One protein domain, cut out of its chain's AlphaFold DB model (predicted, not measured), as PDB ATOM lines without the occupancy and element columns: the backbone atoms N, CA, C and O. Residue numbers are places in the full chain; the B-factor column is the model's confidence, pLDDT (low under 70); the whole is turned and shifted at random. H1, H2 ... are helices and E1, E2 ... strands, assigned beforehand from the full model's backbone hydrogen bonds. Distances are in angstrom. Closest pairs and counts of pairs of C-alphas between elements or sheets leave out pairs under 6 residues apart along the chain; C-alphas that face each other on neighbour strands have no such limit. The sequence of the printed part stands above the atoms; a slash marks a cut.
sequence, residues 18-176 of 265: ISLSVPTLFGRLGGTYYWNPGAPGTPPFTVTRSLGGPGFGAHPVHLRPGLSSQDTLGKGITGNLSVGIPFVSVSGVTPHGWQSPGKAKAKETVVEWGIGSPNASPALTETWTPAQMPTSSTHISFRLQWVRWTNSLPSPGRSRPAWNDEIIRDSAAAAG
ATOM      1  N   ILE A  18      47.388  -9.524  23.991       92.00
ATOM      2  CA  ILE A  18      46.361 -10.412  24.537       92.00
ATOM      3  C   ILE A  18      45.031  -9.666  24.610       92.00
ATOM      4  O   ILE A  18      44.971  -8.535  25.092       92.00
ATOM      5  N   SER A  19      43.975 -10.307  24.129       90.94
ATOM      6  CA  SER A  19      42.592  -9.846  24.179       90.94
ATOM      7  C   SER A  19      41.838 -10.667  25.215       90.94
ATOM      8  O   SER A  19      41.949 -11.894  25.219       90.94
ATOM      9  N   LEU A  20      41.078 -10.014  26.096       90.75
ATOM     10  CA  LEU A  20      40.071 -10.689  26.918       90.75
ATOM     11  C   LEU A  20      38.715 -10.053  26.665       90.75
ATOM     12  O   LEU A  20      38.594  -8.831  26.609       90.75
ATOM     13  N   SER A  21      37.681 -10.880  26.587       88.81
ATOM     14  CA  SER A  21      36.300 -10.436  26.443       88.81
ATOM     15  C   SER A  21      35.401 -11.125  27.454       88.81
ATOM     16  O   SER A  21      35.515 -12.328  27.683       88.81
ATOM     17  N   VAL A  22      34.495 -10.355  28.055       87.50
ATOM     18  CA  VAL A  22      33.465 -10.851  28.967       87.50
ATOM     19  C   VAL A  22      32.072 -10.627  28.373       87.50
ATOM     20  O   VAL A  22      31.833  -9.607  27.711       87.50
ATOM     21  N   PRO A  23      31.130 -11.559  28.593       86.19
ATOM     22  CA  PRO A  23      29.752 -11.371  28.173       86.19
ATOM     23  C   PRO A  23      29.089 -10.251  28.984       86.19
ATOM     24  O   PRO A  23      29.355 -10.051  30.167       86.19
ATOM     25  N   THR A  24      28.191  -9.525  28.331       85.88
ATOM     26  CA  THR A  24      27.335  -8.485  28.909       85.88
ATOM     27  C   THR A  24      25.897  -8.716  28.448       85.88
ATOM     28  O   THR A  24      25.661  -9.462  27.499       85.88
ATOM     29  N   LEU A  25      24.926  -8.038  29.066       82.12
ATOM     30  CA  LEU A  25      23.508  -8.178  28.705       82.12
ATOM     31  C   LEU A  25      23.218  -7.858  27.221       82.12
ATOM     32  O   LEU A  25      22.267  -8.378  26.652       82.12
ATOM     33  N   PHE A  26      24.045  -7.017  26.590       82.44
ATOM     34  CA  PHE A  26      23.844  -6.522  25.223       82.44
ATOM     35  C   PHE A  26      25.004  -6.870  24.275       82.44
ATOM     36  O   PHE A  26      25.287  -6.117  23.341       82.44
ATOM     37  N   GLY A  27      25.712  -7.973  24.535       87.94
ATOM     38  CA  GLY A  27      26.833  -8.437  23.715       87.94
ATOM     39  C   GLY A  27      28.076  -8.720  24.548       87.94
ATOM     40  O   GLY A  27      27.985  -9.360  25.591       87.94
ATOM     41  N   ARG A  28      29.250  -8.241  24.131       88.38
ATOM     42  CA  ARG A  28      30.519  -8.439  24.852       88.38
ATOM     43  C   ARG A  28      31.233  -7.120  25.087       88.38
ATOM     44  O   ARG A  28      31.147  -6.204  24.267       88.38
ATOM     45  N   LEU A  29      31.967  -7.057  26.187       90.75
ATOM     46  CA  LEU A  29      32.909  -5.988  26.473       90.75
ATOM     47  C   LEU A  29      34.261  -6.629  26.745       90.75
ATOM     48  O   LEU A  29      34.372  -7.544  27.553       90.75
ATOM     49  N   GLY A  30      35.276  -6.188  26.027       91.31
ATOM     50  CA  GLY A  30      36.613  -6.733  26.127       91.31
ATOM     51  C   GLY A  30      37.660  -5.671  25.903       91.31
ATOM     52  O   GLY A  30      37.349  -4.522  25.605       91.31
ATOM     53  N   GLY A  31      38.913  -6.047  26.060       92.75
ATOM     54  CA  GLY A  31      40.026  -5.166  25.790       92.75
ATOM     55  C   GLY A  31      41.244  -5.950  25.357       92.75
ATOM     56  O   GLY A  31      41.406  -7.113  25.723       92.75
ATOM     57  N   THR A  32      42.100  -5.280  24.598       92.81
ATOM     58  CA  THR A  32      43.342  -5.846  24.087       92.81
ATOM     59  C   THR A  32      44.509  -5.046  24.616       92.81
ATOM     60  O   THR A  32      44.563  -3.832  24.428       92.81
ATOM     61  N   TYR A  33      45.443  -5.724  25.276       93.75
ATOM     62  CA  TYR A  33      46.729  -5.160  25.661       93.75
ATOM     63  C   TYR A  33      47.806  -5.619  24.679       93.75
ATOM     64  O   TYR A  33      48.009  -6.818  24.513       93.75
ATOM     65  N   TYR A  34      48.506  -4.674  24.062       89.88
ATOM     66  CA  TYR A  34      49.586  -4.905  23.113       89.88
ATOM     67  C   TYR A  34      50.927  -4.624  23.789       89.88
ATOM     68  O   TYR A  34      51.203  -3.491  24.186       89.88
ATOM     69  N   TRP A  35      51.785  -5.636  23.884       90.75
ATOM     70  CA  TRP A  35      53.185  -5.426  24.273       90.75
ATOM     71  C   TRP A  35      54.028  -4.925  23.096       90.75
ATOM     72  O   TRP A  35      55.058  -4.295  23.317       90.75
ATOM     73  N   ASN A  36      53.587  -5.175  21.860       88.50
ATOM     74  CA  ASN A  36      54.174  -4.623  20.644       88.50
ATOM     75  C   ASN A  36      53.079  -3.927  19.816       88.50
ATOM     76  O   ASN A  36      52.451  -4.558  18.970       88.50
ATOM     77  N   PRO A  37      52.817  -2.630  20.037       82.62
ATOM     78  CA  PRO A  37      51.693  -1.945  19.402       82.62
ATOM     79  C   PRO A  37      51.986  -1.508  17.950       82.62
ATOM     80  O   PRO A  37      51.199  -0.762  17.365       82.62
ATOM     81  N   GLY A  38      53.107  -1.946  17.364       83.62
ATOM     82  CA  GLY A  38      53.462  -1.781  15.949       83.62
ATOM     83  C   GLY A  38      54.073  -0.431  15.560       83.62
ATOM     84  O   GLY A  38      54.825  -0.367  14.589       83.62
ATOM     85  N   ALA A  39      53.824   0.645  16.314       80.44
ATOM     86  CA  ALA A  39      54.437   1.950  16.066       80.44
ATOM     87  C   ALA A  39      54.667   2.749  17.367       80.44
ATOM     88  O   ALA A  39      53.947   2.566  18.349       80.44
ATOM     89  N   PRO A  40      55.659   3.658  17.411       84.25
ATOM     90  CA  PRO A  40      55.824   4.569  18.538       84.25
ATOM     91  C   PRO A  40      54.586   5.459  18.723       84.25
ATOM     92  O   PRO A  40      54.109   6.073  17.771       84.25
ATOM     93  N   GLY A  41      54.080   5.550  19.954       83.94
ATOM     94  CA  GLY A  41      52.945   6.413  20.303       83.94
ATOM     95  C   GLY A  41      51.562   5.811  20.048       83.94
ATOM     96  O   GLY A  41      50.564   6.459  20.363       83.94
ATOM     97  N   THR A  42      51.469   4.583  19.533       86.00
ATOM     98  CA  THR A  42      50.182   3.890  19.429       86.00
ATOM     99  C   THR A  42      49.755   3.333  20.786       86.00
ATOM    100  O   THR A  42      50.596   2.994  21.628       86.00
ATOM    101  N   PRO A  43      48.441   3.293  21.064       84.94
ATOM    102  CA  PRO A  43      47.948   2.919  22.377       84.94
ATOM    103  C   PRO A  43      48.299   1.450  22.652       84.94
ATOM    104  O   PRO A  43      47.910   0.577  21.874       84.94
ATOM    105  N   PRO A  44      48.968   1.127  23.773       89.88
ATOM    106  CA  PRO A  44      49.224  -0.262  24.152       89.88
ATOM    107  C   PRO A  44      47.946  -0.958  24.630       89.88
ATOM    108  O   PRO A  44      47.975  -2.125  24.993       89.88
ATOM    109  N   PHE A  45      46.823  -0.243  24.690       90.50
ATOM    110  CA  PHE A  45      45.573  -0.762  25.200       90.50
ATOM    111  C   PHE A  45      44.381  -0.210  24.421       90.50
ATOM    112  O   PHE A  45      44.250   1.003  24.235       90.50
ATOM    113  N   THR A  46      43.491  -1.111  24.019       91.56
ATOM    114  CA  THR A  46      42.227  -0.792  23.357       91.56
ATOM    115  C   THR A  46      41.073  -1.483  24.064       91.56
ATOM    116  O   THR A  46      41.227  -2.573  24.610       91.56
ATOM    117  N   VAL A  47      39.897  -0.863  24.041       91.44
ATOM    118  CA  VAL A  47      38.655  -1.450  24.546       91.44
ATOM    119  C   VAL A  47      37.730  -1.722  23.390       91.44
ATOM    120  O   VAL A  47      37.460  -0.817  22.611       91.44
ATOM    121  N   THR A  48      37.212  -2.939  23.314       90.69
ATOM    122  CA  THR A  48      36.317  -3.385  22.256       90.69
ATOM    123  C   THR A  48      34.971  -3.760  22.847       90.69
ATOM    124  O   THR A  48      34.858  -4.630  23.710       90.69
ATOM    125  N   ARG A  49      33.913  -3.130  22.346       90.69
ATOM    126  CA  ARG A  49      32.543  -3.599  22.540       90.69
ATOM    127  C   ARG A  49      32.125  -4.383  21.314       90.69
ATOM    128  O   ARG A  49      32.405  -3.982  20.192       90.69
ATOM    129  N   SER A  50      31.418  -5.481  21.526       88.81
ATOM    130  CA  SER A  50      30.895  -6.322  20.460       88.81
ATOM    131  C   SER A  50      29.387  -6.483  20.623       88.81
ATOM    132  O   SER A  50      28.930  -6.879  21.691       88.81
ATOM    133  N   LEU A  51      28.615  -6.179  19.583       87.94
ATOM    134  CA  LEU A  51      27.187  -6.478  19.480       87.94
ATOM    135  C   LEU A  51      27.042  -7.806  18.731       87.94
ATOM    136  O   LEU A  51      27.320  -7.886  17.534       87.94
ATOM    137  N   GLY A  52      26.666  -8.859  19.454       82.31
ATOM    138  CA  GLY A  52      26.554 -10.219  18.933       82.31
ATOM    139  C   GLY A  52      26.278 -11.227  20.045       82.31
ATOM    140  O   GLY A  52      26.014 -10.836  21.184       82.31
ATOM    141  N   GLY A  53      26.346 -12.518  19.708       77.19
ATOM    142  CA  GLY A  53      26.084 -13.606  20.649       77.19
ATOM    143  C   GLY A  53      26.944 -13.517  21.919       77.19
ATOM    144  O   GLY A  53      28.076 -13.016  21.859       77.19
ATOM    145  N   PRO A  54      26.428 -13.982  23.070       74.12
ATOM    146  CA  PRO A  54      27.185 -13.992  24.313       74.12
ATOM    147  C   PRO A  54      28.428 -14.870  24.157       74.12
ATOM    148  O   PRO A  54      28.386 -15.936  23.546       74.12
ATOM    149  N   GLY A  55      29.547 -14.421  24.716       74.00
ATOM    150  CA  GLY A  55      30.745 -15.240  24.772       74.00
ATOM    151  C   GLY A  55      31.828 -14.644  25.652       74.00
ATOM    152  O   GLY A  55      31.911 -13.426  25.806       74.00
ATOM    153  N   PHE A  56      32.635 -15.528  26.225       83.12
ATOM    154  CA  PHE A  56      33.862 -15.203  26.943       83.12
ATOM    155  C   PHE A  56      35.043 -15.751  26.151       83.12
ATOM    156  O   PHE A  56      34.939 -16.835  25.567       83.12
ATOM    157  N   GLY A  57      36.166 -15.044  26.155       83.44
ATOM    158  CA  GLY A  57      37.366 -15.548  25.507       83.44
ATOM    159  C   GLY A  57      38.620 -14.785  25.886       83.44
ATOM    160  O   GLY A  57      38.557 -13.590  26.184       83.44
ATOM    161  N   ALA A  58      39.736 -15.510  25.877       86.06
ATOM    162  CA  ALA A  58      41.082 -14.987  26.023       86.06
ATOM    163  C   ALA A  58      41.921 -15.426  24.817       86.06
ATOM    164  O   ALA A  58      42.043 -16.628  24.550       86.06
ATOM    165  N   HIS A  59      42.486 -14.464  24.086       86.50
ATOM    166  CA  HIS A  59      43.171 -14.726  22.820       86.50
ATOM    167  C   HIS A  59      44.503 -13.989  22.734       86.50
ATOM    168  O   HIS A  59      44.531 -12.776  22.944       86.50
ATOM    169  N   PRO A  60      45.610 -14.657  22.375       89.25
ATOM    170  CA  PRO A  60      46.718 -13.975  21.730       89.25
ATOM    171  C   PRO A  60      46.260 -13.253  20.458       89.25
ATOM    172  O   PRO A  60      45.542 -13.798  19.617       89.25
ATOM    173  N   VAL A  61      46.732 -12.022  20.312       89.25
ATOM    174  CA  VAL A  61      46.427 -11.114  19.210       89.25
ATOM    175  C   VAL A  61      47.652 -10.982  18.331       89.25
ATOM    176  O   VAL A  61      48.726 -10.673  18.839       89.25
ATOM    177  N   HIS A  62      47.491 -11.191  17.027       90.62
ATOM    178  CA  HIS A  62      48.544 -10.974  16.038       90.62
ATOM    179  C   HIS A  62      48.104  -9.848  15.107       90.62
ATOM    180  O   HIS A  62      47.089  -9.959  14.408       90.62
ATOM    181  N   LEU A  63      48.860  -8.753  15.125       87.75
ATOM    182  CA  LEU A  63      48.690  -7.658  14.185       87.75
ATOM    183  C   LEU A  63      49.290  -8.077  12.850       87.75
ATOM    184  O   LEU A  63      50.323  -8.747  12.777       87.75
ATOM    185  N   ARG A  64      48.648  -7.670  11.755       85.12
ATOM    186  CA  ARG A  64      49.267  -7.895  10.452       85.12
ATOM    187  C   ARG A  64      50.545  -7.082  10.296       85.12
ATOM    188  O   ARG A  64      50.636  -5.966  10.810       85.12
ATOM    189  N   PRO A  65      51.483  -7.588   9.483       84.69
ATOM    190  CA  PRO A  65      52.623  -6.815   9.048       84.69
ATOM    191  C   PRO A  65      52.240  -5.414   8.552       84.69
ATOM    192  O   PRO A  65      51.435  -5.280   7.634       84.69
ATOM    193  N   GLY A  66      52.826  -4.366   9.133       84.38
ATOM    194  CA  GLY A  66      52.573  -2.979   8.724       84.38
ATOM    195  C   GLY A  66      51.435  -2.301   9.471       84.38
ATOM    196  O   GLY A  66      51.230  -1.109   9.257       84.38
ATOM    197  N   LEU A  67      50.723  -3.027  10.333       86.38
ATOM    198  CA  LEU A  67      49.673  -2.466  11.167       86.38
ATOM    199  C   LEU A  67      50.165  -2.175  12.576       86.38
ATOM    200  O   LEU A  67      51.088  -2.794  13.105       86.38
ATOM    201  N   SER A  68      49.481  -1.227  13.186       89.69
ATOM    202  CA  SER A  68      49.640  -0.835  14.569       89.69
ATOM    203  C   SER A  68      48.333  -1.039  15.331       89.69
ATOM    204  O   SER A  68      47.262  -1.186  14.738       89.69
ATOM    205  N   SER A  69      48.379  -0.992  16.662       88.62
ATOM    206  CA  SER A  69      47.160  -1.038  17.482       88.62
ATOM    207  C   SER A  69      46.180   0.097  17.145       88.62
ATOM    208  O   SER A  69      44.969  -0.072  17.279       88.62
ATOM    209  N   GLN A  70      46.669   1.230  16.631       89.94
ATOM    210  CA  GLN A  70      45.835   2.345  16.176       89.94
ATOM    211  C   GLN A  70      44.942   1.959  14.987       89.94
ATOM    212  O   GLN A  70      43.810   2.430  14.894       89.94
ATOM    213  N   ASP A  71      45.416   1.064  14.116       88.12
ATOM    214  CA  ASP A  71      44.651   0.563  12.968       88.12
ATOM    215  C   ASP A  71      43.511  -0.376  13.390       88.12
ATOM    216  O   ASP A  71      42.639  -0.701  12.584       88.12
ATOM    217  N   THR A  72      43.491  -0.803  14.659       87.88
ATOM    218  CA  THR A  72      42.405  -1.616  15.228       87.88
ATOM    219  C   THR A  72      41.243  -0.785  15.777       87.88
ATOM    220  O   THR A  72      40.205  -1.338  16.142       87.88
ATOM    221  N   LEU A  73      41.402   0.542  15.846       90.75
ATOM    222  CA  LEU A  73      40.393   1.450  16.383       90.75
ATOM    223  C   LEU A  73      39.254   1.703  15.391       90.75
ATOM    224  O   LEU A  73      39.451   1.787  14.182       90.75
ATOM    225  N   GLY A  74      38.059   1.935  15.928       90.56
ATOM    226  CA  GLY A  74      36.857   2.242  15.163       90.56
ATOM    227  C   GLY A  74      35.897   1.063  15.061       90.56
ATOM    228  O   GLY A  74      35.898   0.162  15.895       90.56
ATOM    229  N   LYS A  75      35.018   1.111  14.057       90.06
ATOM    230  CA  LYS A  75      33.984   0.095  13.837       90.06
ATOM    231  C   LYS A  75      34.511  -1.021  12.942       90.06
ATOM    232  O   LYS A  75      35.187  -0.761  11.947       90.06
ATOM    233  N   GLY A  76      34.154  -2.250  13.279       88.88
ATOM    234  CA  GLY A  76      34.594  -3.441  12.577       88.88
ATOM    235  C   GLY A  76      33.582  -4.574  12.636       88.88
ATOM    236  O   GLY A  76      32.489  -4.457  13.197       88.88
ATOM    237  N   ILE A  77      33.964  -5.683  12.019       84.69
ATOM    238  CA  ILE A  77      33.258  -6.956  12.096       84.69
ATOM    239  C   ILE A  77      34.280  -7.983  12.549       84.69
ATOM    240  O   ILE A  77      35.373  -8.070  11.993       84.69
ATOM    241  N   THR A  78      33.921  -8.762  13.559       80.88
ATOM    242  CA  THR A  78      34.732  -9.893  14.010       80.88
ATOM    243  C   THR A  78      33.952 -11.170  13.787       80.88
ATOM    244  O   THR A  78      32.802 -11.264  14.211       80.88
ATOM    245  N   GLY A  79      34.560 -12.137  13.111       76.56
ATOM    246  CA  GLY A  79      33.969 -13.441  12.849       76.56
ATOM    247  C   GLY A  79      34.856 -14.548  13.394       76.56
ATOM    248  O   GLY A  79      36.055 -14.573  13.125       76.56
ATOM    249  N   ASN A  80      34.259 -15.481  14.133       70.19
ATOM    250  CA  ASN A  80      34.918 -16.740  14.453       70.19
ATOM    251  C   ASN A  80      34.778 -17.685  13.258       70.19
ATOM    252  O   ASN A  80      33.668 -17.959  12.807       70.19
ATOM    253  N   LEU A  81      35.907 -18.183  12.760       63.62
ATOM    254  CA  LEU A  81      35.969 -19.129  11.644       63.62
ATOM    255  C   LEU A  81      35.849 -20.591  12.098       63.62
ATOM    256  O   LEU A  81      35.681 -21.476  11.265       63.62
ATOM    257  N   SER A  82      35.936 -20.854  13.404       55.12
ATOM    258  CA  SER A  82      35.852 -22.200  13.973       55.12
ATOM    259  C   SER A  82      34.690 -22.319  14.953       55.12
ATOM    260  O   SER A  82      34.427 -21.416  15.749       55.12
ATOM    261  N   VAL A  83      34.022 -23.471  14.903       56.25
ATOM    262  CA  VAL A  83      32.926 -23.866  15.803       56.25
ATOM    263  C   VAL A  83      33.439 -24.672  17.010       56.25
ATOM    264  O   VAL A  83      32.664 -24.992  17.907       56.25
ATOM    265  N   GLY A  84      34.736 -25.005  17.043       56.97
ATOM    266  CA  GLY A  84      35.377 -25.811  18.084       56.97
ATOM    267  C   GLY A  84      36.620 -25.140  18.671       56.97
ATOM    268  O   GLY A  84      37.161 -24.203  18.087       56.97
ATOM    269  N   ILE A  85      37.061 -25.614  19.837       56.53
ATOM    270  CA  ILE A  85      38.325 -25.203  20.466       56.53
ATOM    271  C   ILE A  85      39.466 -26.032  19.845       56.53
ATOM    272  O   ILE A  85      39.312 -27.251  19.757       56.53
ATOM    273  N   PRO A  86      40.599 -25.418  19.452       57.34
ATOM    274  CA  PRO A  86      40.876 -23.977  19.453       57.34
ATOM    275  C   PRO A  86      40.093 -23.250  18.354       57.34
ATOM    276  O   PRO A  86      39.917 -23.778  17.254       57.34
ATOM    277  N   PHE A  87      39.651 -22.019  18.628       65.25
ATOM    278  CA  PHE A  87      39.015 -21.208  17.593       65.25
ATOM    279  C   PHE A  87      39.944 -20.143  17.039       65.25
ATOM    280  O   PHE A  87      40.811 -19.629  17.740       65.25
ATOM    281  N   VAL A  88      39.714 -19.812  15.770       71.56
ATOM    282  CA  VAL A  88      40.363 -18.714  15.060       71.56
ATOM    283  C   VAL A  88      39.322 -17.625  14.849       71.56
ATOM    284  O   VAL A  88      38.252 -17.889  14.295       71.56
ATOM    285  N   SER A  89      39.627 -16.416  15.302       71.31
ATOM    286  CA  SER A  89      38.842 -15.219  15.042       71.31
ATOM    287  C   SER A  89      39.602 -14.311  14.092       71.31
ATOM    288  O   SER A  89      40.813 -14.127  14.220       71.31
ATOM    289  N   VAL A  90      38.887 -13.731  13.138       77.69
ATOM    290  CA  VAL A  90      39.428 -12.686  12.272       77.69
ATOM    291  C   VAL A  90      38.620 -11.426  12.513       77.69
ATOM    292  O   VAL A  90      37.388 -11.434  12.413       77.69
ATOM    293  N   SER A  91      39.321 -10.345  12.844       75.81
ATOM    294  CA  SER A  91      38.724  -9.023  12.977       75.81
ATOM    295  C   SER A  91      39.125  -8.156  11.790       75.81
ATOM    296  O   SER A  91      40.303  -8.048  11.434       75.81
ATOM    297  N   GLY A  92      38.122  -7.553  11.159       77.25
ATOM    298  CA  GLY A  92      38.293  -6.543  10.128       77.25
ATOM    299  C   GLY A  92      37.802  -5.199  10.634       77.25
ATOM    300  O   GLY A  92      36.686  -5.096  11.144       77.25
ATOM    301  N   VAL A  93      38.624  -4.166  10.473       77.31
ATOM    302  CA  VAL A  93      38.257  -2.789  10.816       77.31
ATOM    303  C   VAL A  93      38.009  -2.024   9.529       77.31
ATOM    304  O   VAL A  93      38.749  -2.149   8.546       77.31
ATOM    305  N   THR A  94      36.947  -1.228   9.531       71.19
ATOM    306  CA  THR A  94      36.611  -0.371   8.403       71.19
ATOM    307  C   THR A  94      37.116   1.036   8.709       71.19
ATOM    308  O   THR A  94      36.539   1.714   9.563       71.19
ATOM    309  N   PRO A  95      38.197   1.502   8.057       52.78
ATOM    310  CA  PRO A  95      38.683   2.854   8.283       52.78
ATOM    311  C   PRO A  95      37.619   3.868   7.836       52.78
ATOM    312  O   PRO A  95      37.106   3.788   6.724       52.78
ATOM    313  N   HIS A  96      37.312   4.822   8.718       48.66
ATOM    314  CA  HIS A  96      36.415   5.962   8.490       48.66
ATOM    315  C   HIS A  96      34.957   5.654   8.119       48.66
ATOM    316  O   HIS A  96      34.500   5.939   7.018       48.66
ATOM    317  N   GLY A  97      34.184   5.246   9.130       50.38
ATOM    318  CA  GLY A  97      32.726   5.338   9.107       50.38
ATOM    319  C   GLY A  97      32.059   4.342   8.158       50.38
ATOM    320  O   GLY A  97      32.591   3.930   7.136       50.38
ATOM    321  N   TRP A  98      30.847   3.924   8.503       48.72
ATOM    322  CA  TRP A  98      30.060   3.024   7.664       48.72
ATOM    323  C   TRP A  98      29.451   3.805   6.489       48.72
ATOM    324  O   TRP A  98      28.246   4.030   6.433       48.72
ATOM    325  N   GLN A  99      30.279   4.304   5.570       46.59
ATOM    326  CA  GLN A  99      29.804   4.904   4.327       46.59
ATOM    327  C   GLN A  99      29.665   3.797   3.275       46.59
ATOM    328  O   GLN A  99      30.605   3.462   2.563       46.59
ATOM    329  N   SER A 100      28.457   3.232   3.216       46.88
ATOM    330  CA  SER A 100      27.954   2.275   2.218       46.88
ATOM    331  C   SER A 100      28.614   0.873   2.206       46.88
ATOM    332  O   SER A 100      29.789   0.744   1.864       46.88
ATOM    333  N   PRO A 101      27.843  -0.214   2.452       44.16
ATOM    334  CA  PRO A 101      28.329  -1.606   2.518       44.16
ATOM    335  C   PRO A 101      29.088  -2.145   1.289       44.16
ATOM    336  O   PRO A 101      29.659  -3.224   1.362       44.16
ATOM    337  N   GLY A 102      29.090  -1.438   0.153       43.66
ATOM    338  CA  GLY A 102      29.593  -1.959  -1.122       43.66
ATOM    339  C   GLY A 102      31.006  -1.533  -1.539       43.66
ATOM    340  O   GLY A 102      31.482  -2.016  -2.561       43.66
ATOM    341  N   LYS A 103      31.676  -0.607  -0.832       44.03
ATOM    342  CA  LYS A 103      32.973  -0.058  -1.304       44.03
ATOM    343  C   LYS A 103      34.098  -0.018  -0.280       44.03
ATOM    344  O   LYS A 103      35.254   0.166  -0.668       44.03
ATOM    345  N   ALA A 104      33.802  -0.203   1.000       47.50
ATOM    346  CA  ALA A 104      34.848  -0.235   2.001       47.50
ATOM    347  C   ALA A 104      35.546  -1.599   1.950       47.50
ATOM    348  O   ALA A 104      34.993  -2.614   2.368       47.50
ATOM    349  N   LYS A 105      36.765  -1.636   1.400       50.94
ATOM    350  CA  LYS A 105      37.636  -2.805   1.538       50.94
ATOM    351  C   LYS A 105      37.963  -2.939   3.021       50.94
ATOM    352  O   LYS A 105      38.773  -2.166   3.531       50.94
ATOM    353  N   ALA A 106      37.300  -3.873   3.702       55.56
ATOM    354  CA  ALA A 106      37.648  -4.230   5.065       55.56
ATOM    355  C   ALA A 106      39.134  -4.592   5.072       55.56
ATOM    356  O   ALA A 106      39.566  -5.509   4.369       55.56
ATOM    357  N   LYS A 107      39.933  -3.822   5.810       64.44
ATOM    358  CA  LYS A 107      41.290  -4.246   6.107       64.44
ATOM    359  C   LYS A 107      41.129  -5.244   7.238       64.44
ATOM    360  O   LYS A 107      40.795  -4.875   8.357       64.44
ATOM    361  N   GLU A 108      41.272  -6.521   6.921       61.81
ATOM    362  CA  GLU A 108      41.538  -7.533   7.938       61.81
ATOM    363  C   GLU A 108      42.767  -7.065   8.715       61.81
ATOM    364  O   GLU A 108      43.842  -6.884   8.135       61.81
ATOM    365  N   THR A 109      42.574  -6.784   9.994       66.06
ATOM    366  CA  THR A 109      43.566  -6.095  10.816       66.06
ATOM    367  C   THR A 109      44.172  -7.014  11.857       66.06
ATOM    368  O   THR A 109      45.335  -6.836  12.220       66.06
ATOM    369  N   VAL A 110      43.421  -8.025  12.295       75.12
ATOM    370  CA  VAL A 110      43.812  -8.862  13.423       75.12
ATOM    371  C   VAL A 110      43.422 -10.315  13.193       75.12
ATOM    372  O   VAL A 110      42.292 -10.608  12.791       75.12
ATOM    373  N   VAL A 111      44.355 -11.218  13.498       78.19
ATOM    374  CA  VAL A 111      44.080 -12.649  13.648       78.19
ATOM    375  C   VAL A 111      44.266 -13.026  15.112       78.19
ATOM    376  O   VAL A 111      45.317 -12.781  15.709       78.19
ATOM    377  N   GLU A 112      43.233 -13.629  15.682       74.44
ATOM    378  CA  GLU A 112      43.216 -14.113  17.055       74.44
ATOM    379  C   GLU A 112      43.009 -15.626  17.047       74.44
ATOM    380  O   GLU A 112      42.240 -16.161  16.248       74.44
ATOM    381  N   TRP A 113      43.675 -16.331  17.949       74.06
ATOM    382  CA  TRP A 113      43.372 -17.729  18.232       74.06
ATOM    383  C   TRP A 113      43.312 -17.916  19.735       74.06
ATOM    384  O   TRP A 113      44.018 -17.229  20.460       74.06
ATOM    385  N   GLY A 114      42.467 -18.806  20.242       66.44
ATOM    386  CA  GLY A 114      42.515 -19.116  21.665       66.44
ATOM    387  C   GLY A 114      41.345 -19.927  22.188       66.44
ATOM    388  O   GLY A 114      40.669 -20.646  21.450       66.44
ATOM    389  N   ILE A 115      41.165 -19.813  23.501       59.53
ATOM    390  CA  ILE A 115      40.208 -20.587  24.282       59.53
ATOM    391  C   ILE A 115      39.091 -19.652  24.739       59.53
ATOM    392  O   ILE A 115      39.315 -18.532  25.200       59.53
ATOM    393  N   GLY A 116      37.863 -20.123  24.596       62.22
ATOM    394  CA  GLY A 116      36.661 -19.360  24.890       62.22
ATOM    395  C   GLY A 116      35.432 -20.089  24.370       62.22
ATOM    396  O   GLY A 116      35.530 -21.140  23.733       62.22
ATOM    397  N   SER A 117      34.263 -19.539  24.669       62.88
ATOM    398  CA  SER A 117      33.001 -20.142  24.257       62.88
ATOM    399  C   SER A 117      32.885 -20.141  22.727       62.88
ATOM    400  O   SER A 117      33.100 -19.080  22.126       62.88
ATOM    401  N   PRO A 118      32.493 -21.263  22.096       56.78
ATOM    402  CA  PRO A 118      32.184 -21.280  20.675       56.78
ATOM    403  C   PRO A 118      31.065 -20.273  20.416       56.78
ATOM    404  O   PRO A 118      29.959 -20.398  20.937       56.78
ATOM    405  N   ASN A 119      31.374 -19.230  19.654       56.44
ATOM    406  CA  ASN A 119      30.405 -18.207  19.282       56.44
ATOM    407  C   ASN A 119      30.390 -18.132  17.759       56.44
ATOM    408  O   ASN A 119      31.312 -17.587  17.157       56.44
ATOM    409  N   ALA A 120      29.390 -18.753  17.140       53.34
ATOM    410  CA  ALA A 120      29.316 -18.981  15.699       53.34
ATOM    411  C   ALA A 120      28.678 -17.802  14.946       53.34
ATOM    412  O   ALA A 120      27.816 -17.997  14.091       53.34
ATOM    413  N   SER A 121      29.014 -16.556  15.286       63.19
ATOM    414  CA  SER A 121      28.372 -15.410  14.635       63.19
ATOM    415  C   SER A 121      29.313 -14.234  14.419       63.19
ATOM    416  O   SER A 121      30.088 -13.899  15.323       63.19
ATOM    417  N   PRO A 122      29.227 -13.574  13.246       74.81
ATOM    418  CA  PRO A 122      29.860 -12.285  13.061       74.81
ATOM    419  C   PRO A 122      29.262 -11.315  14.076       74.81
ATOM    420  O   PRO A 122      28.047 -11.249  14.262       74.81
ATOM    421  N   ALA A 123      30.121 -10.573  14.753       84.38
ATOM    422  CA  ALA A 123      29.712  -9.568  15.706       84.38
ATOM    423  C   ALA A 123      30.248  -8.212  15.266       84.38
ATOM    424  O   ALA A 123      31.415  -8.085  14.886       84.38
ATOM    425  N   LEU A 124      29.388  -7.199  15.329       88.19
ATOM    426  CA  LEU A 124      29.793  -5.823  15.080       88.19
ATOM    427  C   LEU A 124      30.658  -5.380  16.248       88.19
ATOM    428  O   LEU A 124      30.224  -5.463  17.396       88.19
ATOM    429  N   THR A 125      31.878  -4.943  15.968       89.50
ATOM    430  CA  THR A 125      32.800  -4.451  16.983       89.50
ATOM    431  C   THR A 125      32.964  -2.949  16.882       89.50
ATOM    432  O   THR A 125      32.909  -2.362  15.804       89.50
ATOM    433  N   GLU A 126      33.154  -2.316  18.028       91.81
ATOM    434  CA  GLU A 126      33.598  -0.939  18.116       91.81
ATOM    435  C   GLU A 126      34.735  -0.878  19.128       91.81
ATOM    436  O   GLU A 126      34.577  -1.304  20.274       91.81
ATOM    437  N   THR A 127      35.893  -0.418  18.667       91.19
ATOM    438  CA  THR A 127      37.136  -0.394  19.430       91.19
ATOM    439  C   THR A 127      37.571   1.046  19.672       91.19
ATOM    440  O   THR A 127      37.642   1.850  18.742       91.19
ATOM    441  N   TRP A 128      37.913   1.369  20.914       92.94
ATOM    442  CA  TRP A 128      38.317   2.705  21.343       92.94
ATOM    443  C   TRP A 128      39.602   2.659  22.157       92.94
ATOM    444  O   TRP A 128      39.917   1.670  22.819       92.94
ATOM    445  N   THR A 129      40.311   3.780  22.190       92.06
ATOM    446  CA  THR A 129      41.282   4.023  23.261       92.06
ATOM    447  C   THR A 129      40.558   4.321  24.577       92.06
ATOM    448  O   THR A 129      39.428   4.817  24.562       92.06
ATOM    449  N   PRO A 130      41.207   4.126  25.737       84.62
ATOM    450  CA  PRO A 130      40.631   4.503  27.030       84.62
ATOM    451  C   PRO A 130      40.214   5.971  27.114       84.62
ATOM    452  O   PRO A 130      39.272   6.298  27.829       84.62
ATOM    453  N   ALA A 131      40.918   6.853  26.397       85.25
ATOM    454  CA  ALA A 131      40.614   8.280  26.339       85.25
ATOM    455  C   ALA A 131      39.358   8.590  25.504       85.25
ATOM    456  O   ALA A 131      38.704   9.597  25.742       85.25
ATOM    457  N   GLN A 132      39.014   7.725  24.544       87.31
ATOM    458  CA  GLN A 132      37.835   7.857  23.684       87.31
ATOM    459  C   GLN A 132      36.573   7.216  24.283       87.31
ATOM    460  O   GLN A 132      35.493   7.369  23.716       87.31
ATOM    461  N   MET A 133      36.683   6.476  25.392       81.88
ATOM    462  CA  MET A 133      35.537   5.766  25.959       81.88
ATOM    463  C   MET A 133      34.471   6.738  26.489       81.88
ATOM    464  O   MET A 133      34.811   7.695  27.190       81.88
ATOM    465  N   PRO A 134      33.176   6.456  26.251       76.94
ATOM    466  CA  PRO A 134      32.095   7.216  26.861       76.94
ATOM    467  C   PRO A 134      32.204   7.174  28.388       76.94
ATOM    468  O   PRO A 134      32.417   6.113  28.969       76.94
ATOM    469  N   THR A 135      31.953   8.292  29.063       75.69
ATOM    470  CA  THR A 135      31.981   8.412  30.535       75.69
ATOM    471  C   THR A 135      30.783   7.762  31.244       75.69
ATOM    472  O   THR A 135      30.502   8.060  32.400       75.69
ATOM    473  N   SER A 136      30.059   6.855  30.584       75.69
ATOM    474  CA  SER A 136      28.930   6.158  31.214       75.69
ATOM    475  C   SER A 136      29.397   5.159  32.284       75.69
ATOM    476  O   SER A 136      30.490   4.594  32.199       75.69
ATOM    477  N   SER A 137      28.549   4.905  33.282       60.78
ATOM    478  CA  SER A 137      28.848   4.064  34.454       60.78
ATOM    479  C   SER A 137      29.371   2.665  34.101       60.78
ATOM    480  O   SER A 137      30.353   2.212  34.686       60.78
ATOM    481  N   THR A 138      28.797   2.004  33.091       63.53
ATOM    482  CA  THR A 138      29.258   0.688  32.611       63.53
ATOM    483  C   THR A 138      30.696   0.725  32.087       63.53
ATOM    484  O   THR A 138      31.477  -0.194  32.327       63.53
ATOM    485  N   HIS A 139      31.074   1.809  31.409       63.88
ATOM    486  CA  HIS A 139      32.416   1.977  30.852       63.88
ATOM    487  C   HIS A 139      33.427   2.352  31.942       63.88
ATOM    488  O   HIS A 139      34.574   1.912  31.886       63.88
ATOM    489  N   ILE A 140      32.998   3.090  32.974       66.69
ATOM    490  CA  ILE A 140      33.828   3.418  34.140       66.69
ATOM    491  C   ILE A 140      34.206   2.149  34.913       66.69
ATOM    492  O   ILE A 140      35.386   1.947  35.197       66.69
ATOM    493  N   SER A 141      33.243   1.273  35.217       68.56
ATOM    494  CA  SER A 141      33.512   0.030  35.955       68.56
ATOM    495  C   SER A 141      34.487  -0.881  35.214       68.56
ATOM    496  O   SER A 141      35.444  -1.373  35.814       68.56
ATOM    497  N   PHE A 142      34.302  -1.046  33.899       68.12
ATOM    498  CA  PHE A 142      35.231  -1.814  33.073       68.12
ATOM    499  C   PHE A 142      36.618  -1.171  33.037       68.12
ATOM    500  O   PHE A 142      37.609  -1.848  33.292       68.12
ATOM    501  N   ARG A 143      36.703   0.147  32.806       66.81
ATOM    502  CA  ARG A 143      37.976   0.878  32.811       66.81
ATOM    503  C   ARG A 143      38.722   0.687  34.132       66.81
ATOM    504  O   ARG A 143      39.922   0.446  34.111       66.81
ATOM    505  N   LEU A 144      38.035   0.763  35.272       71.69
ATOM    506  CA  LEU A 144      38.651   0.595  36.591       71.69
ATOM    507  C   LEU A 144      39.116  -0.841  36.849       71.69
ATOM    508  O   LEU A 144      40.241  -1.035  37.308       71.69
ATOM    509  N   GLN A 145      38.279  -1.842  36.559       72.19
ATOM    510  CA  GLN A 145      38.658  -3.251  36.710       72.19
ATOM    511  C   GLN A 145      39.824  -3.611  35.793       72.19
ATOM    512  O   GLN A 145      40.765  -4.277  36.217       72.19
ATOM    513  N   TRP A 146      39.799  -3.109  34.563       67.00
ATOM    514  CA  TRP A 146      40.824  -3.409  33.587       67.00
ATOM    515  C   TRP A 146      42.143  -2.708  33.888       67.00
ATOM    516  O   TRP A 146      43.180  -3.354  33.856       67.00
ATOM    517  N   VAL A 147      42.126  -1.424  34.265       68.50
ATOM    518  CA  VAL A 147      43.342  -0.718  34.709       68.50
ATOM    519  C   VAL A 147      43.961  -1.422  35.916       68.50
ATOM    520  O   VAL A 147      45.178  -1.571  35.976       68.50
ATOM    521  N   ARG A 148      43.146  -1.912  36.862       73.56
ATOM    522  CA  ARG A 148      43.645  -2.737  37.974       73.56
ATOM    523  C   ARG A 148      44.300  -4.022  37.475       73.56
ATOM    524  O   ARG A 148      45.389  -4.350  37.935       73.56
ATOM    525  N   TRP A 149      43.670  -4.717  36.532       70.56
ATOM    526  CA  TRP A 149      44.214  -5.936  35.946       70.56
ATOM    527  C   TRP A 149      45.520  -5.677  35.180       70.56
ATOM    528  O   TRP A 149      46.515  -6.342  35.444       70.56
ATOM    529  N   THR A 150      45.593  -4.661  34.319       64.44
ATOM    530  CA  THR A 150      46.819  -4.346  33.567       64.44
ATOM    531  C   THR A 150      47.935  -3.840  34.466       64.44
ATOM    532  O   THR A 150      49.088  -4.171  34.234       64.44
ATOM    533  N   ASN A 151      47.617  -3.085  35.522       66.69
ATOM    534  CA  ASN A 151      48.613  -2.677  36.517       66.69
ATOM    535  C   ASN A 151      49.110  -3.854  37.369       66.69
ATOM    536  O   ASN A 151      50.147  -3.734  38.014       66.69
ATOM    537  N   SER A 152      48.382  -4.975  37.386       69.44
ATOM    538  CA  SER A 152      48.847  -6.225  37.993       69.44
ATOM    539  C   SER A 152      49.733  -7.051  37.056       69.44
ATOM    540  O   SER A 152      50.411  -7.972  37.513       69.44
ATOM    541  N   LEU A 153      49.762  -6.724  35.757       62.59
ATOM    542  CA  LEU A 153      50.664  -7.368  34.812       62.59
ATOM    543  C   LEU A 153      52.092  -6.836  35.010       62.59
ATOM    544  O   LEU A 153      52.289  -5.641  35.246       62.59
ATOM    545  N   PRO A 154      53.114  -7.699  34.901       56.38
ATOM    546  CA  PRO A 154      54.498  -7.264  35.000       56.38
ATOM    547  C   PRO A 154      54.844  -6.279  33.879       56.38
ATOM    548  O   PRO A 154      54.476  -6.475  32.722       56.38
ATOM    549  N   SER A 155      55.567  -5.213  34.233       51.53
ATOM    550  CA  SER A 155      55.961  -4.164  33.293       51.53
ATOM    551  C   SER A 155      56.807  -4.718  32.135       51.53
ATOM    552  O   SER A 155      57.652  -5.594  32.362       51.53
ATOM    553  N   PRO A 156      56.644  -4.179  30.913       45.75
ATOM    554  CA  PRO A 156      57.485  -4.555  29.785       45.75
ATOM    555  C   PRO A 156      58.951  -4.232  30.109       45.75
ATOM    556  O   PRO A 156      59.287  -3.081  30.372       45.75
ATOM    557  N   GLY A 157      59.805  -5.260  30.147       49.38
ATOM    558  CA  GLY A 157      61.242  -5.132  30.434       49.38
ATOM    559  C   GLY A 157      61.768  -5.983  31.597       49.38
ATOM    560  O   GLY A 157      62.979  -6.105  31.748       49.38
ATOM    561  N   ARG A 158      60.901  -6.625  32.392       45.38
ATOM    562  CA  ARG A 158      61.312  -7.739  33.267       45.38
ATOM    563  C   ARG A 158      61.022  -9.067  32.573       45.38
ATOM    564  O   ARG A 158      60.012  -9.189  31.881       45.38
ATOM    565  N   SER A 159      61.924 -10.034  32.743       48.19
ATOM    566  CA  SER A 159      61.775 -11.430  32.308       48.19
ATOM    567  C   SER A 159      60.329 -11.902  32.477       48.19
ATOM    568  O   SER A 159      59.737 -11.683  33.538       48.19
ATOM    569  N   ARG A 160      59.759 -12.490  31.415       49.31
ATOM    570  CA  ARG A 160      58.346 -12.894  31.358       49.31
ATOM    571  C   ARG A 160      57.954 -13.670  32.620       49.31
ATOM    572  O   ARG A 160      58.744 -14.478  33.107       49.31
ATOM    573  N   PRO A 161      56.736 -13.479  33.136       47.03
ATOM    574  CA  PRO A 161      56.232 -14.352  34.179       47.03
ATOM    575  C   PRO A 161      56.000 -15.756  33.592       47.03
ATOM    576  O   PRO A 161      55.446 -15.890  32.500       47.03
ATOM    577  N   ALA A 162      56.420 -16.792  34.321       48.59
ATOM    578  CA  ALA A 162      56.438 -18.190  33.866       48.59
ATOM    579  C   ALA A 162      55.082 -18.714  33.344       48.59
ATOM    580  O   ALA A 162      55.047 -19.578  32.472       48.59
ATOM    581  N   TRP A 163      53.965 -18.139  33.806       43.19
ATOM    582  CA  TRP A 163      52.619 -18.529  33.371       43.19
ATOM    583  C   TRP A 163      52.367 -18.292  31.876       43.19
ATOM    584  O   TRP A 163      51.532 -18.963  31.281       43.19
ATOM    585  N   ASN A 164      53.074 -17.349  31.244       41.81
ATOM    586  CA  ASN A 164      52.876 -17.040  29.825       41.81
ATOM    587  C   ASN A 164      53.373 -18.188  28.933       41.81
ATOM    588  O   ASN A 164      52.760 -18.499  27.915       41.81
ATOM    589  N   ASP A 165      54.458 -18.845  29.340       45.34
ATOM    590  CA  ASP A 165      54.987 -20.013  28.638       45.34
ATOM    591  C   ASP A 165      54.123 -21.257  28.918       45.34
ATOM    592  O   ASP A 165      53.942 -22.095  28.037       45.34
ATOM    593  N   GLU A 166      53.518 -21.339  30.106       41.78
ATOM    594  CA  GLU A 166      52.601 -22.413  30.511       41.78
ATOM    595  C   GLU A 166      51.265 -22.358  29.747       41.78
ATOM    596  O   GLU A 166      50.855 -23.354  29.161       41.78
ATOM    597  N   ILE A 167      50.649 -21.177  29.607       41.62
ATOM    598  CA  ILE A 167      49.414 -20.999  28.818       41.62
ATOM    599  C   ILE A 167      49.641 -21.314  27.334       41.62
ATOM    600  O   ILE A 167      48.791 -21.941  26.698       41.62
ATOM    601  N   ILE A 168      50.780 -20.901  26.764       40.97
ATOM    602  CA  ILE A 168      51.130 -21.219  25.371       40.97
ATOM    603  C   ILE A 168      51.335 -22.732  25.209       40.97
ATOM    604  O   ILE A 168      50.839 -23.323  24.247       40.97
ATOM    605  N   ARG A 169      52.019 -23.368  26.166       39.72
ATOM    606  CA  ARG A 169      52.264 -24.815  26.186       39.72
ATOM    607  C   ARG A 169      50.968 -25.620  26.278       39.72
ATOM    608  O   ARG A 169      50.792 -26.562  25.504       39.72
ATOM    609  N   ASP A 170      50.057 -25.226  27.157       38.25
ATOM    610  CA  ASP A 170      48.782 -25.916  27.361       38.25
ATOM    611  C   ASP A 170      47.832 -25.709  26.177       38.25
ATOM    612  O   ASP A 170      47.140 -26.637  25.760       38.25
ATOM    613  N   SER A 171      47.871 -24.530  25.549       34.50
ATOM    614  CA  SER A 171      47.104 -24.247  24.330       34.50
ATOM    615  C   SER A 171      47.596 -25.065  23.127       34.50
ATOM    616  O   SER A 171      46.781 -25.548  22.343       34.50
ATOM    617  N   ALA A 172      48.911 -25.272  22.990       35.56
ATOM    618  CA  ALA A 172      49.494 -26.100  21.928       35.56
ATOM    619  C   ALA A 172      49.194 -27.599  22.119       35.56
ATOM    620  O   ALA A 172      48.889 -28.300  21.152       35.56
ATOM    621  N   ALA A 173      49.225 -28.078  23.368       35.59
ATOM    622  CA  ALA A 173      48.832 -29.444  23.709       35.59
ATOM    623  C   ALA A 173      47.330 -29.683  23.466       35.59
ATOM    624  O   ALA A 173      46.955 -30.698  22.880       35.59
ATOM    625  N   ALA A 174      46.474 -28.724  23.834       37.72
ATOM    626  CA  ALA A 174      45.033 -28.778  23.579       37.72
ATOM    627  C   ALA A 174      44.679 -28.703  22.080       37.72
ATOM    628  O   ALA A 174      43.659 -29.244  21.662       37.72
ATOM    629  N   ALA A 175      45.536 -28.086  21.261       33.72
ATOM    630  CA  ALA A 175      45.406 -28.047  19.804       33.72
ATOM    631  C   ALA A 175      45.869 -29.341  19.099       33.72
ATOM    632  O   ALA A 175      45.884 -29.395  17.870       33.72
ATOM    633  N   GLY A 176      46.256 -30.382  19.849       29.59
ATOM    634  CA  GLY A 176      46.628 -31.682  19.288       29.59
ATOM    635  C   GLY A 176      47.970 -31.691  18.555       29.59
ATOM    636  O   GLY A 176      48.201 -32.589  17.749       29.59
TER     637      GLY A 176
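Overview. This is residues 18 to 176 of the 265 residues of an uncharacterized protein of Bradyrhizobium sp. STM 3843 (UniProt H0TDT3). Picture a closed barrel of eight antiparallel strands, with H2 outside its wall over E2, the short H1 at one end, and H3 off to the side, coming near the wall at E7. The printed part has 159 residues, with three named helices and eight named strands in the order E1 E2 E3 E4 H1 E5 E6 E7 E8 H2 H3; the class is mixed. Round the ring run E1 E2 E3 E8 E5 E6 E7 E4 and back to E1. The whole is compact, with a radius of gyration of the C-alphas of 15.6 A and spans of 47 by 36 by 35 A.

Arrangement. Begin with E1, residues 18 to 24, E2, residues 27 to 34, and E3, residues 45 to 51: a meander, each strand the antiparallel neighbour of the one before. Look there for N 20 and O 31 at 2.9 A, and N 30 and O 48 at 2.8 A. E4, residues 57 to 63, makes these a Greek key, its first and fourth strands neighbours, with N 19 and O 59 at 2.8 A. E5, residues 74 to 80, E6, residues 87 to 93, and E7, residues 107 to 116, are a second meander, with N 77 and O 92 at 2.9 A and N 89 and O 112 at 2.8 A. E8, residues 123 to 128, gives the second Greek key, with N 76 and O 125 at 2.8 A. The ring closes through E3 and E8, N 49 and O 126 at 2.8 A, and through E7 and E4, N 62 and O 111 at 3.0 A. E7 bends by 56 degrees at residue 113. H2, residues 137 to 152, is on the barrel, outside it, at a height over the sheet of 9.6 A. It lies over E2 and only just over E3, where 3 of its C-alphas fall; at 33 degrees to E2 on the local plane it is only just slantwise to the strands. Its closest C-alphas to E2 are Thr 150 and Tyr 33, 7.9 A. H1, residues 69 to 72, is on the barrel, outside it, over none of the strands, at a height of 5.6 A. H3, residues 163 to 174, is on the barrel too; its closest C-alphas to E7 are Ser 171 and Gly 114, 7.4 A. H2 and H3 are apart. In H2 and H3 every O i to N i+4 pair is within hydrogen-bond range; H1 is too short for such a pair.

Along the chain. Find C-alpha 18 at (46.361, -10.412, 24.537), where E1 begins. E7 is 24.5 A from first to last C-alpha, E2 23.0 A and H2 22.8 A. H3 ends at C-alpha 174, (45.033, -28.778, 23.579).

Size, cuts and confidence. The C-alphas farthest apart are those of Gly 102 and Ser 159, 47.4 A. The printed part has no cut, and the link E6 to E7 is long. Residues 162 to 167, of which 163 to 167 belong to H3, stand free. The mean pLDDT of the printed part is 71.4; residues 95 to 109 and 150 to 176 are among those under 70.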